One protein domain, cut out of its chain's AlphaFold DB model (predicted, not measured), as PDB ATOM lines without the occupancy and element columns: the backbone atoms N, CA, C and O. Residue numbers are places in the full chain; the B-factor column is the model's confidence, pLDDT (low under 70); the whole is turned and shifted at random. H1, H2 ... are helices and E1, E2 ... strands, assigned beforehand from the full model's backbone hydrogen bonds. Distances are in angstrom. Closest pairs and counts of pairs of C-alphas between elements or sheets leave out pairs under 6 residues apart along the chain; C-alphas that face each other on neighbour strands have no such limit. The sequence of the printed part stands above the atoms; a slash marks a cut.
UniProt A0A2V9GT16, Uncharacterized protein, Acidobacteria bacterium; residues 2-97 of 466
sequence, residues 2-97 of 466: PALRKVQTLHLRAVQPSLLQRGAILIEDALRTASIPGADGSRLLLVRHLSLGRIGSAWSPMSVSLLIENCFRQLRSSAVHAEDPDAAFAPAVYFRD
ATOM      1  N   PRO A   2     -60.548  -9.219  40.525       42.84
ATOM      2  CA  PRO A   2     -59.349  -8.872  39.772       42.84
ATOM      3  C   PRO A   2     -58.675 -10.179  39.325       42.84
ATOM      4  O   PRO A   2     -58.261 -10.973  40.170       42.84
ATOM      5  N   ALA A   3     -58.598 -10.436  38.016       58.09
ATOM      6  CA  ALA A   3     -57.936 -11.637  37.499       58.09
ATOM      7  C   ALA A   3     -56.509 -11.784  38.057       58.09
ATOM      8  O   ALA A   3     -55.755 -10.808  38.112       58.09
ATOM      9  N   LEU A   4     -56.128 -13.010  38.435       69.94
ATOM     10  CA  LEU A   4     -54.789 -13.320  38.937       69.94
ATOM     11  C   LEU A   4     -53.761 -13.180  37.802       69.94
ATOM     12  O   LEU A   4     -53.562 -14.090  37.000       69.94
ATOM     13  N   ARG A   5     -53.097 -12.026  37.736       82.38
ATOM     14  CA  ARG A   5     -52.086 -11.713  36.718       82.38
ATOM     15  C   ARG A   5     -50.714 -12.180  37.199       82.38
ATOM     16  O   ARG A   5     -50.246 -11.740  38.246       82.38
ATOM     17  N   LYS A   6     -50.053 -13.046  36.427       86.00
ATOM     18  CA  LYS A   6     -48.682 -13.506  36.694       86.00
ATOM     19  C   LYS A   6     -47.793 -13.248  35.481       86.00
ATOM     20  O   LYS A   6     -47.991 -13.842  34.427       86.00
ATOM     21  N   VAL A   7     -46.780 -12.402  35.652       89.44
ATOM     22  CA  VAL A   7     -45.701 -12.215  34.674       89.44
ATOM     23  C   VAL A   7     -44.540 -13.125  35.070       89.44
ATOM     24  O   VAL A   7     -44.072 -13.068  36.202       89.44
ATOM     25  N   GLN A   8     -44.093 -13.993  34.159       87.62
ATOM     26  CA  GLN A   8     -42.968 -14.904  34.420       87.62
ATOM     27  C   GLN A   8     -41.609 -14.213  34.237       87.62
ATOM     28  O   GLN A   8     -40.653 -14.524  34.942       87.62
ATOM     29  N   THR A   9     -41.508 -13.294  33.275       91.44
ATOM     30  CA  THR A   9     -40.265 -12.592  32.938       91.44
ATOM     31  C   THR A   9     -40.609 -11.243  32.317       91.44
ATOM     32  O   THR A   9     -41.496 -11.167  31.468       91.44
ATOM     33  N   LEU A  10     -39.905 -10.188  32.730       92.81
ATOM     34  CA  LEU A  10     -40.016  -8.842  32.173       92.81
ATOM     35  C   LEU A  10     -38.651  -8.437  31.606       92.81
ATOM     36  O   LEU A  10     -37.661  -8.414  32.332       92.81
ATOM     37  N   HIS A  11     -38.597  -8.113  30.316       93.69
ATOM     38  CA  HIS A  11     -37.387  -7.619  29.660       93.69
ATOM     39  C   HIS A  11     -37.511  -6.119  29.397       93.69
ATOM     40  O   HIS A  11     -38.388  -5.689  28.651       93.69
ATOM     41  N   LEU A  12     -36.605  -5.333  29.978       93.12
ATOM     42  CA  LEU A  12     -36.501  -3.892  29.758       93.12
ATOM     43  C   LEU A  12     -35.098  -3.531  29.271       93.12
ATOM     44  O   LEU A  12     -34.105  -4.130  29.677       93.12
ATOM     45  N   ARG A  13     -35.023  -2.525  28.398       93.75
ATOM     46  CA  ARG A  13     -33.780  -1.889  27.952       93.75
ATOM     47  C   ARG A  13     -33.967  -0.381  28.054       93.75
ATOM     48  O   ARG A  13     -34.982   0.136  27.595       93.75
ATOM     49  N   ALA A  14     -33.002   0.313  28.643       92.19
ATOM     50  CA  ALA A  14     -33.026   1.760  28.810       92.19
ATOM     51  C   ALA A  14     -31.605   2.326  28.732       92.19
ATOM     52  O   ALA A  14     -30.634   1.607  28.951       92.19
ATOM     53  N   VAL A  15     -31.498   3.624  28.442       90.00
ATOM     54  CA  VAL A  15     -30.214   4.343  28.335       90.00
ATOM     55  C   VAL A  15     -29.543   4.529  29.706       90.00
ATOM     56  O   VAL A  15     -28.331   4.677  29.785       90.00
ATOM     57  N   GLN A  16     -30.321   4.503  30.795       89.88
ATOM     58  CA  GLN A  16     -29.839   4.668  32.170       89.88
ATOM     59  C   GLN A  16     -30.439   3.589  33.093       89.88
ATOM     60  O   GLN A  16     -31.634   3.301  32.965       89.88
ATOM     61  N   PRO A  17     -29.679   3.031  34.061       89.31
ATOM     62  CA  PRO A  17     -30.183   2.001  34.979       89.31
ATOM     63  C   PRO A  17     -31.389   2.436  35.828       89.31
ATOM     64  O   PRO A  17     -32.304   1.645  36.046       89.31
ATOM     65  N   SER A  18     -31.445   3.704  36.245       88.56
ATOM     66  CA  SER A  18     -32.562   4.282  37.014       88.56
ATOM     67  C   SER A  18     -33.914   4.168  36.293       88.56
ATOM     68  O   SER A  18     -34.953   3.959  36.923       88.56
ATOM     69  N   LEU A  19     -33.906   4.241  34.959       90.94
ATOM     70  CA  LEU A  19     -35.101   4.092  34.129       90.94
ATOM     71  C   LEU A  19     -35.591   2.638  34.052       90.94
ATOM     72  O   LEU A  19     -36.779   2.431  33.821       90.94
ATOM     73  N   LEU A  20     -34.729   1.637  34.283       91.44
ATOM     74  CA  LEU A  20     -35.139   0.227  34.334       91.44
ATOM     75  C   LEU A  20     -35.991  -0.048  35.576       91.44
ATOM     76  O   LEU A  20     -37.084  -0.596  35.457       91.44
ATOM     77  N   GLN A  21     -35.526   0.384  36.754       88.94
ATOM     78  CA  GLN A  21     -36.261   0.203  38.011       88.94
ATOM     79  C   GLN A  21     -37.590   0.969  37.991       88.94
ATOM     80  O   GLN A  21     -38.636   0.399  38.302       88.94
ATOM     81  N   ARG A  22     -37.576   2.235  37.546       89.00
ATOM     82  CA  ARG A  22     -38.803   3.026  37.371       89.00
ATOM     83  C   ARG A  22     -39.753   2.392  36.349       89.00
ATOM     84  O   ARG A  22     -40.953   2.364  36.588       89.00
ATOM     85  N   GLY A  23     -39.229   1.878  35.235       91.06
ATOM     86  CA  GLY A  23     -40.017   1.200  34.204       91.06
ATOM     87  C   GLY A  23     -40.686  -0.082  34.705       91.06
ATOM     88  O   GLY A  23     -41.839  -0.327  34.366       91.06
ATOM     89  N   ALA A  24     -40.006  -0.862  35.550       91.69
ATOM     90  CA  ALA A  24     -40.577  -2.062  36.159       91.69
ATOM     91  C   ALA A  24     -41.765  -1.730  37.079       91.69
ATOM     92  O   ALA A  24     -42.838  -2.300  36.897       91.69
ATOM     93  N   ILE A  25     -41.605  -0.757  37.986       90.50
ATOM     94  CA  ILE A  25     -42.680  -0.291  38.885       90.50
ATOM     95  C   ILE A  25     -43.862   0.259  38.070       90.50
ATOM     96  O   ILE A  25     -45.006  -0.128  38.288       90.50
ATOM     97  N   LEU A  26     -43.581   1.097  37.064       92.06
ATOM     98  CA  LEU A  26     -44.595   1.689  36.187       92.06
ATOM     99  C   LEU A  26     -45.434   0.630  35.450       92.06
ATOM    100  O   LEU A  26     -46.645   0.790  35.311       92.06
ATOM    101  N   ILE A  27     -44.797  -0.445  34.978       92.69
ATOM    102  CA  ILE A  27     -45.478  -1.568  34.322       92.69
ATOM    103  C   ILE A  27     -46.252  -2.411  35.336       92.69
ATOM    104  O   ILE A  27     -47.333  -2.887  35.006       92.69
ATOM    105  N   GLU A  28     -45.750  -2.588  36.560       90.56
ATOM    106  CA  GLU A  28     -46.472  -3.307  37.612       90.56
ATOM    107  C   GLU A  28     -47.770  -2.582  38.006       90.56
ATOM    108  O   GLU A  28     -48.836  -3.198  38.012       90.56
ATOM    109  N   ASP A  29     -47.712  -1.270  38.253       88.81
ATOM    110  CA  ASP A  29     -48.889  -0.452  38.578       88.81
ATOM    111  C   ASP A  29     -49.899  -0.412  37.423       88.81
ATOM    112  O   ASP A  29     -51.109  -0.556  37.630       88.81
ATOM    113  N   ALA A  30     -49.413  -0.301  36.185       90.81
ATOM    114  CA  ALA A  30     -50.247  -0.398  34.991       90.81
ATOM    115  C   ALA A  30     -50.890  -1.792  34.842       90.81
ATOM    116  O   ALA A  30     -52.078  -1.906  34.549       90.81
ATOM    117  N   LEU A  31     -50.155  -2.875  35.120       87.81
ATOM    118  CA  LEU A  31     -50.692  -4.241  35.129       87.81
ATOM    119  C   LEU A  31     -51.668  -4.502  36.282       87.81
ATOM    120  O   LEU A  31     -52.475  -5.425  36.169       87.81
ATOM    121  N   ARG A  32     -51.633  -3.724  37.368       84.88
ATOM    122  CA  ARG A  32     -52.633  -3.775  38.448       84.88
ATOM    123  C   ARG A  32     -53.919  -3.032  38.076       84.88
ATOM    124  O   ARG A  32     -54.995  -3.486  38.450       84.88
ATOM    125  N   THR A  33     -53.812  -1.935  37.326       84.81
ATOM    126  CA  THR A  33     -54.934  -1.041  36.977       84.81
ATOM    127  C   THR A  33     -55.626  -1.369  35.648       84.81
ATOM    128  O   THR A  33     -56.806  -1.066  35.499       84.81
ATOM    129  N   ALA A  34     -54.953  -2.064  34.721       85.56
ATOM    130  CA  ALA A  34     -55.481  -2.355  33.385       85.56
ATOM    131  C   ALA A  34     -56.801  -3.141  33.356       85.56
ATOM    132  O   ALA A  34     -56.936  -4.208  33.969       85.56
ATOM    133  N   SER A  35     -57.738  -2.668  32.539       83.94
ATOM    134  CA  SER A  35     -59.027  -3.308  32.254       83.94
ATOM    135  C   SER A  35     -58.897  -4.351  31.137       83.94
ATOM    136  O   SER A  35     -59.351  -4.163  30.010       83.94
ATOM    137  N   ILE A  36     -58.231  -5.470  31.439       77.69
ATOM    138  CA  ILE A  36     -58.003  -6.558  30.474       77.69
ATOM    139  C   ILE A  36     -59.351  -7.212  30.083       77.69
ATOM    140  O   ILE A  36     -60.054  -7.715  30.963       77.69
ATOM    141  N   PRO A  37     -59.733  -7.259  28.789       63.88
ATOM    142  CA  PRO A  37     -61.003  -7.853  28.364       63.88
ATOM    143  C   PRO A  37     -61.072  -9.360  28.656       63.88
ATOM    144  O   PRO A  37     -60.193 -10.104  28.229       63.88
ATOM    145  N   GLY A  38     -62.135  -9.820  29.326       61.53
ATOM    146  CA  GLY A  38     -62.266 -11.218  29.772       61.53
ATOM    147  C   GLY A  38     -61.534 -11.534  31.085       61.53
ATOM    148  O   GLY A  38     -61.327 -12.698  31.410       61.53
ATOM    149  N   ALA A  39     -61.138 -10.513  31.853       60.12
ATOM    150  CA  ALA A  39     -60.589 -10.657  33.205       60.12
ATOM    151  C   ALA A  39     -61.661 -10.865  34.301       60.12
ATOM    152  O   ALA A  39     -61.369 -10.686  35.483       60.12
ATOM    153  N   ASP A  40     -62.884 -11.242  33.919       58.00
ATOM    154  CA  ASP A  40     -63.978 -11.623  34.828       58.00
ATOM    155  C   ASP A  40     -63.618 -12.830  35.722       58.00
ATOM    156  O   ASP A  40     -64.136 -12.960  36.834       58.00
ATOM    157  N   GLY A  41     -62.652 -13.641  35.281       59.06
ATOM    158  CA  GLY A  41     -62.182 -14.847  35.959       59.06
ATOM    159  C   GLY A  41     -62.781 -16.128  35.385       59.06
ATOM    160  O   GLY A  41     -62.491 -17.196  35.911       59.06
ATOM    161  N   SER A  42     -63.576 -16.034  34.313       67.00
ATOM    162  CA  SER A  42     -64.144 -17.200  33.634       67.00
ATOM    163  C   SER A  42     -63.056 -18.075  33.012       67.00
ATOM    164  O   SER A  42     -63.051 -19.273  33.249       67.00
ATOM    165  N   ARG A  43     -62.110 -17.480  32.269       82.88
ATOM    166  CA  ARG A  43     -61.120 -18.187  31.434       82.88
ATOM    167  C   ARG A  43     -59.678 -17.967  31.886       82.88
ATOM    168  O   ARG A  43     -59.304 -16.872  32.307       82.88
ATOM    169  N   LEU A  44     -58.831 -18.976  31.680       88.12
ATOM    170  CA  LEU A  44     -57.378 -18.850  31.821       88.12
ATOM    171  C   LEU A  44     -56.757 -18.471  30.469       88.12
ATOM    172  O   LEU A  44     -56.688 -19.295  29.560       88.12
ATOM    173  N   LEU A  45     -56.271 -17.233  30.345       90.19
ATOM    174  CA  LEU A  45     -55.541 -16.751  29.167       90.19
ATOM    175  C   LEU A  45     -54.025 -16.805  29.406       90.19
ATOM    176  O   LEU A  45     -53.510 -16.188  30.339       90.19
ATOM    177  N   LEU A  46     -53.302 -17.485  28.519       92.81
ATOM    178  CA  LEU A  46     -51.845 -17.576  28.522       92.81
ATOM    179  C   LEU A  46     -51.283 -16.854  27.303       92.81
ATOM    180  O   LEU A  46     -51.605 -17.178  26.164       92.81
ATOM    181  N   VAL A  47     -50.392 -15.895  27.539       93.00
ATOM    182  CA  VAL A  47     -49.695 -15.158  26.479       93.00
ATOM    183  C   VAL A  47     -48.255 -15.664  26.394       93.00
ATOM    184  O   VAL A  47     -47.559 -15.758  27.409       93.00
ATOM    185  N   ARG A  48     -47.791 -16.002  25.186       92.94
ATOM    186  CA  ARG A  48     -46.420 -16.477  24.949       92.94
ATOM    187  C   ARG A  48     -45.416 -15.350  25.174       92.94
ATOM    188  O   ARG A  48     -44.456 -15.525  25.927       92.94
ATOM    189  N   HIS A  49     -45.685 -14.201  24.556       91.06
ATOM    190  CA  HIS A  49     -44.905 -12.967  24.622       91.06
ATOM    191  C   HIS A  49     -45.819 -11.752  24.385       91.06
ATOM    192  O   HIS A  49     -46.669 -11.795  23.499       91.06
ATOM    193  N   LEU A  50     -45.634 -10.671  25.151       91.44
ATOM    194  CA  LEU A  50     -46.397  -9.423  25.032       91.44
ATOM    195  C   LEU A  50     -45.436  -8.259  24.758       91.44
ATOM    196  O   LEU A  50     -44.688  -7.843  25.642       91.44
ATOM    197  N   SER A  51     -45.463  -7.724  23.539       91.75
ATOM    198  CA  SER A  51     -44.634  -6.579  23.146       91.75
ATOM    199  C   SER A  51     -45.321  -5.257  23.493       91.75
ATOM    200  O   SER A  51     -46.224  -4.835  22.780       91.75
ATOM    201  N   LEU A  52     -44.848  -4.564  24.534       91.62
ATOM    202  CA  LEU A  52     -45.296  -3.197  24.862       91.62
ATOM    203  C   LEU A  52     -44.602  -2.110  24.010       91.62
ATOM    204  O   LEU A  52     -45.001  -0.950  24.020       91.62
ATOM    205  N   GLY A  53     -43.554  -2.455  23.257       91.69
ATOM    206  CA  GLY A  53     -42.827  -1.496  22.421       91.69
ATOM    207  C   GLY A  53     -42.014  -0.483  23.239       91.69
ATOM    208  O   GLY A  53     -41.315  -0.854  24.180       91.69
ATOM    209  N   ARG A  54     -42.048   0.797  22.842       91.88
ATOM    210  CA  ARG A  54     -41.310   1.886  23.506       91.88
ATOM    211  C   ARG A  54     -42.223   2.631  24.480       91.88
ATOM    212  O   ARG A  54     -43.188   3.252  24.051       91.88
ATOM    213  N   ILE A  55     -41.864   2.631  25.761       91.44
ATOM    214  CA  ILE A  55     -42.538   3.405  26.813       91.44
ATOM    215  C   ILE A  55     -41.737   4.689  27.056       91.44
ATOM    216  O   ILE A  55     -40.521   4.637  27.251       91.44
ATOM    217  N   GLY A  56     -42.396   5.849  27.023       87.75
ATOM    218  CA  GLY A  56     -41.742   7.138  27.254       87.75
ATOM    219  C   GLY A  56     -41.417   7.380  28.732       87.75
ATOM    220  O   GLY A  56     -42.206   7.057  29.614       87.75
ATOM    221  N   SER A  57     -40.283   8.025  29.020       85.31
ATOM    222  CA  SER A  57     -39.839   8.340  30.393       85.31
ATOM    223  C   SER A  57     -40.755   9.312  31.157       85.31
ATOM    224  O   SER A  57     -40.662   9.417  32.380       85.31
ATOM    225  N   ALA A  58     -41.646  10.013  30.452       87.19
ATOM    226  CA  ALA A  58     -42.661  10.904  31.015       87.19
ATOM    227  C   ALA A  58     -44.065  10.268  31.109       87.19
ATOM    228  O   ALA A  58     -45.008  10.943  31.507       87.19
ATOM    229  N   TRP A  59     -44.238   8.997  30.723       92.06
ATOM    230  CA  TRP A  59     -45.560   8.360  30.714       92.06
ATOM    231  C   TRP A  59     -46.080   8.090  32.131       92.06
ATOM    232  O   TRP A  59     -45.323   7.740  33.039       92.06
ATOM    233  N   SER A  60     -47.397   8.231  32.294       90.00
ATOM    234  CA  SER A  60     -48.111   7.903  33.531       90.00
ATOM    235  C   SER A  60     -48.471   6.408  33.595       90.00
ATOM    236  O   SER A  60     -48.562   5.770  32.538       90.00
ATOM    237  N   PRO A  61     -48.750   5.840  34.788       88.38
ATOM    238  CA  PRO A  61     -49.252   4.468  34.907       88.38
ATOM    239  C   PRO A  61     -50.517   4.235  34.070       88.38
ATOM    240  O   PRO A  61     -50.626   3.216  33.396       88.38
ATOM    241  N   MET A  62     -51.417   5.224  34.011       89.38
ATOM    242  CA  MET A  62     -52.636   5.174  33.194       89.38
ATOM    243  C   MET A  62     -52.334   5.085  31.688       89.38
ATOM    244  O   MET A  62     -52.981   4.334  30.961       89.38
ATOM    245  N   SER A  63     -51.311   5.796  31.204       92.31
ATOM    246  CA  SER A  63     -50.880   5.723  29.799       92.31
ATOM    247  C   SER A  63     -50.358   4.325  29.440       92.31
ATOM    248  O   SER A  63     -50.657   3.806  28.365       92.31
ATOM    249  N   VAL A  64     -49.607   3.694  30.350       93.94
ATOM    250  CA  VAL A  64     -49.117   2.316  30.179       93.94
ATOM    251  C   VAL A  64     -50.254   1.296  30.343       93.94
ATOM    252  O   VAL A  64     -50.271   0.297  29.628       93.94
ATOM    253  N   SER A  65     -51.246   1.568  31.196       92.69
ATOM    254  CA  SER A  65     -52.462   0.755  31.349       92.69
ATOM    255  C   SER A  65     -53.236   0.664  30.034       92.69
ATOM    256  O   SER A  65     -53.473  -0.431  29.527       92.69
ATOM    257  N   LEU A  66     -53.532   1.810  29.410       91.88
ATOM    258  CA  LEU A  66     -54.225   1.877  28.118       91.88
ATOM    259  C   LEU A  66     -53.431   1.201  26.985       91.88
ATOM    260  O   LEU A  66     -54.016   0.557  26.114       91.88
ATOM    261  N   LEU A  67     -52.096   1.300  27.000       93.56
ATOM    262  CA  LEU A  67     -51.233   0.550  26.082       93.56
ATOM    263  C   LEU A  67     -51.405  -0.968  26.273       93.56
ATOM    264  O   LEU A  67     -51.647  -1.677  25.298       93.56
ATOM    265  N   ILE A  68     -51.319  -1.458  27.514       92.44
ATOM    266  CA  ILE A  68     -51.502  -2.878  27.852       92.44
ATOM    267  C   ILE A  68     -52.883  -3.365  27.395       92.44
ATOM    268  O   ILE A  68     -52.978  -4.400  26.737       92.44
ATOM    269  N   GLU A  69     -53.947  -2.616  27.689       91.12
ATOM    270  CA  GLU A  69     -55.320  -2.939  27.283       91.12
ATOM    271  C   GLU A  69     -55.467  -3.063  25.762       91.12
ATOM    272  O   GLU A  69     -56.084  -4.015  25.278       91.12
ATOM    273  N   ASN A  70     -54.860  -2.149  24.998       90.06
ATOM    274  CA  ASN A  70     -54.856  -2.204  23.537       90.06
ATOM    275  C   ASN A  70     -54.081  -3.421  23.008       90.06
ATOM    276  O   ASN A  70     -54.583  -4.120  22.125       90.06
ATOM    277  N   CYS A  71     -52.913  -3.741  23.575       91.12
ATOM    278  CA  CYS A  71     -52.162  -4.941  23.200       91.12
ATOM    279  C   CYS A  71     -52.937  -6.235  23.523       91.12
ATOM    280  O   CYS A  71     -52.957  -7.157  22.709       91.12
ATOM    281  N   PHE A  72     -53.632  -6.311  24.665       89.44
ATOM    282  CA  PHE A  72     -54.498  -7.452  24.991       89.44
ATOM    283  C   PHE A  72     -55.721  -7.547  24.069       89.44
ATOM    284  O   PHE A  72     -56.111  -8.650  23.684       89.44
ATOM    285  N   ARG A  73     -56.306  -6.411  23.665       87.62
ATOM    286  CA  ARG A  73     -57.409  -6.362  22.694       87.62
ATOM    287  C   ARG A  73     -56.988  -6.922  21.331       87.62
ATOM    288  O   ARG A  73     -57.748  -7.684  20.746       87.62
ATOM    289  N   GLN A  74     -55.773  -6.604  20.878       87.62
ATOM    290  CA  GLN A  74     -55.175  -7.160  19.656       87.62
ATOM    291  C   GLN A  74     -54.827  -8.651  19.795       87.62
ATOM    292  O   GLN A  74     -55.124  -9.436  18.899       87.62
ATOM    293  N   LEU A  75     -54.247  -9.080  20.922       88.44
ATOM    294  CA  LEU A  75     -53.954 -10.501  21.144       88.44
ATOM    295  C   LEU A  75     -55.220 -11.363  21.145       88.44
ATOM    296  O   LEU A  75     -55.187 -12.482  20.633       88.44
ATOM    297  N   ARG A  76     -56.336 -10.850  21.680       82.94
ATOM    298  CA  ARG A  76     -57.600 -11.592  21.791       82.94
ATOM    299  C   ARG A  76     -58.151 -12.062  20.440       82.94
ATOM    300  O   ARG A  76     -58.715 -13.149  20.402       82.94
ATOM    301  N   SER A  77     -57.959 -11.320  19.345       83.19
ATOM    302  CA  SER A  77     -58.369 -11.774  18.001       83.19
ATOM    303  C   SER A  77     -57.482 -12.882  17.418       83.19
ATOM    304  O   SER A  77     -57.836 -13.461  16.400       83.19
ATOM    305  N   SER A  78     -56.347 -13.184  18.056       88.00
ATOM    306  CA  SER A  78     -55.406 -14.254  17.680       88.00
ATOM    307  C   SER A  78     -55.290 -15.371  18.729       88.00
ATOM    308  O   SER A  78     -54.422 -16.234  18.615       88.00
ATOM    309  N   ALA A  79     -56.113 -15.333  19.781       90.62
ATOM    310  CA  ALA A  79     -56.059 -16.295  20.875       90.62
ATOM    311  C   ALA A  79     -56.903 -17.537  20.550       90.62
ATOM    312  O   ALA A  79     -58.121 -17.435  20.409       90.62
ATOM    313  N   VAL A  80     -56.261 -18.704  20.480       94.62
ATOM    314  CA  VAL A  80     -56.913 -19.989  20.154       94.62
ATOM    315  C   VAL A  80     -57.123 -20.858  21.398       94.62
ATOM    316  O   VAL A  80     -56.524 -20.617  22.449       94.62
ATOM    317  N   HIS A  81     -57.984 -21.871  21.297       95.19
ATOM    318  CA  HIS A  81     -58.181 -22.858  22.363       95.19
ATOM    319  C   HIS A  81     -56.936 -23.749  22.504       95.19
ATOM    320  O   HIS A  81     -56.294 -24.066  21.512       95.19
ATOM    321  N   ALA A  82     -56.609 -24.229  23.705       95.12
ATOM    322  CA  ALA A  82     -55.435 -25.092  23.918       95.12
ATOM    323  C   ALA A  82     -55.472 -26.456  23.194       95.12
ATOM    324  O   ALA A  82     -54.436 -27.085  22.980       95.12
ATOM    325  N   GLU A  83     -56.667 -26.908  22.812       93.19
ATOM    326  CA  GLU A  83     -56.881 -28.122  22.005       93.19
ATOM    327  C   GLU A  83     -56.916 -27.861  20.489       93.19
ATOM    328  O   GLU A  83     -57.103 -28.798  19.717       93.19
ATOM    329  N   ASP A  84     -56.736 -26.613  20.057       94.69
ATOM    330  CA  ASP A  84     -56.579 -26.277  18.643       94.69
ATOM    331  C   ASP A  84     -55.250 -26.857  18.101       94.69
ATOM    332  O   ASP A  84     -54.228 -26.752  18.793       94.69
ATOM    333  N   PRO A  85     -55.220 -27.469  16.897       91.94
ATOM    334  CA  PRO A  85     -53.991 -27.996  16.303       91.94
ATOM    335  C   PRO A  85     -52.841 -26.979  16.231       91.94
ATOM    336  O   PRO A  85     -51.688 -27.349  16.462       91.94
ATOM    337  N   ASP A  86     -53.142 -25.697  15.994       92.50
ATOM    338  CA  ASP A  86     -52.142 -24.638  15.824       92.50
ATOM    339  C   ASP A  86     -51.775 -23.919  17.141       92.50
ATOM    340  O   ASP A  86     -50.920 -23.023  17.165       92.50
ATOM    341  N   ALA A  87     -52.341 -24.339  18.284       95.06
ATOM    342  CA  ALA A  87     -52.095 -23.731  19.599       95.06
ATOM    343  C   ALA A  87     -50.608 -23.699  20.010       95.06
ATOM    344  O   ALA A  87     -50.172 -22.813  20.750       95.06
ATOM    345  N   ALA A  88     -49.792 -24.638  19.515       94.56
ATOM    346  CA  ALA A  88     -48.348 -24.655  19.757       94.56
ATOM    347  C   ALA A  88     -47.610 -23.452  19.124       94.56
ATOM    348  O   ALA A  88     -46.573 -23.014  19.637       94.56
ATOM    349  N   PHE A  89     -48.151 -22.887  18.044       94.19
ATOM    350  CA  PHE A  89     -47.581 -21.743  17.328       94.19
ATOM    351  C   PHE A  89     -48.223 -20.411  17.730       94.19
ATOM    352  O   PHE A  89     -47.556 -19.376  17.665       94.19
ATOM    353  N   ALA A  90     -49.468 -20.439  18.212       94.38
ATOM    354  CA  ALA A  90     -50.229 -19.250  18.582       94.38
ATOM    355  C   ALA A  90     -49.508 -18.332  19.605       94.38
ATOM    356  O   ALA A  90     -48.855 -18.811  20.544       94.38
ATOM    357  N   PRO A  91     -49.642 -16.994  19.473       93.69
ATOM    358  CA  PRO A  91     -49.045 -16.029  20.401       93.69
ATOM    359  C   PRO A  91     -49.778 -15.977  21.750       93.69
ATOM    360  O   PRO A  91     -49.191 -15.579  22.761       93.69
ATOM    361  N   ALA A  92     -51.046 -16.388  21.774       93.69
ATOM    362  CA  ALA A  92     -51.866 -16.527  22.963       93.69
ATOM    363  C   ALA A  92     -52.759 -17.770  22.845       93.69
ATOM    364  O   ALA A  92     -53.264 -18.083  21.769       93.69
ATOM    365  N   VAL A  93     -52.956 -18.457  23.965       95.50
ATOM    366  CA  VAL A  93     -53.785 -19.659  24.091       95.50
ATOM    367  C   VAL A  93     -54.705 -19.477  25.290       95.50
ATOM    368  O   VAL A  93     -54.271 -18.953  26.318       95.50
ATOM    369  N   TYR A  94     -55.963 -19.897  25.180       93.12
ATOM    370  CA  TYR A  94     -56.901 -19.886  26.298       93.12
ATOM    371  C   TYR A  94     -57.421 -21.283  26.647       93.12
ATOM    372  O   TYR A  94     -57.566 -22.155  25.789       93.12
ATOM    373  N   PHE A  95     -57.748 -21.433  27.925       93.75
ATOM    374  CA  PHE A  95     -58.556 -22.510  28.480       93.75
ATOM    375  C   PHE A  95     -59.872 -21.933  29.014       93.75
ATOM    376  O   PHE A  95     -59.958 -20.746  29.354       93.75
ATOM    377  N   ARG A  96     -60.910 -22.767  29.069       89.75
ATOM    378  CA  ARG A  96     -62.273 -22.413  29.489       89.75
ATOM    379  C   ARG A  96     -62.366 -21.964  30.936       89.75
ATOM    380  O   ARG A  96     -63.205 -21.120  31.203       89.75
ATOM    381  N   ASP A  97     -61.521 -22.521  31.800       86.88
ATOM    382  CA  ASP A  97     -61.408 -22.256  33.234       86.88
ATOM    383  C   ASP A  97     -59.996 -22.654  33.735       86.88
ATOM    384  O   ASP A  97     -59.104 -22.954  32.937       86.88
TER     385      ASP A  97
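Overview. This is residues 2 to 97 of the 466 residues of an uncharacterized protein of Acidobacteria bacterium (UniProt A0A2V9GT16). A small three-stranded sheet with the short helix H3 makes one end of an elongated body; two longer helices, H1 and H2, meet in a corner, and the end of H2 reaches the sheet. The 96 printed residues have three named helices and three named strands, H1 E1 H2 E2 H3 E3; the sheet, E1 E3 E2, is mixed, as is the class. It is compact, radius of gyration of the C-alphas 14.4 A, spans 44 by 26 by 20 A.

Along the chain. E1 is residues 44 to 47, E3 92 to 95, E2 79 to 81, H3 85 to 88. H2, 61 to 76, is 22.4 A long; H1, 17 to 33, is 25.0 A, beginning at C-alpha 17 (-30.183, 2.001, 34.979). E3 ends at C-alpha 95 (-58.556, -22.510, 28.480).

Arrangement. E3 is antiparallel to E1, N 46 and O 93 2.8 A apart, and parallel to E2, N 94 and O 80 2.9 A apart, both within hydrogen-bond range. E2, H3, E3 form a strand-helix-strand unit, parallel neighbour strands with a helix between, its crossover right-handed. H2 only grazes the sheet with residues 72 to 76, H3 with 86 to 88. H1's residues 26 to 33 touch H2's 61 to 68, closest C-alphas Ala 30 and Ser 65, 4.4 A, at a steep tilt of 65 degrees. Every O i to N i+4 pair is within range in H2, 12 of 13 in H1; H3 is too short for one.

Size, cuts and confidence. The printed part has no cut. The link E1 to H2 is long. Residues 2 to 4 and 37 to 42 are under pLDDT 70.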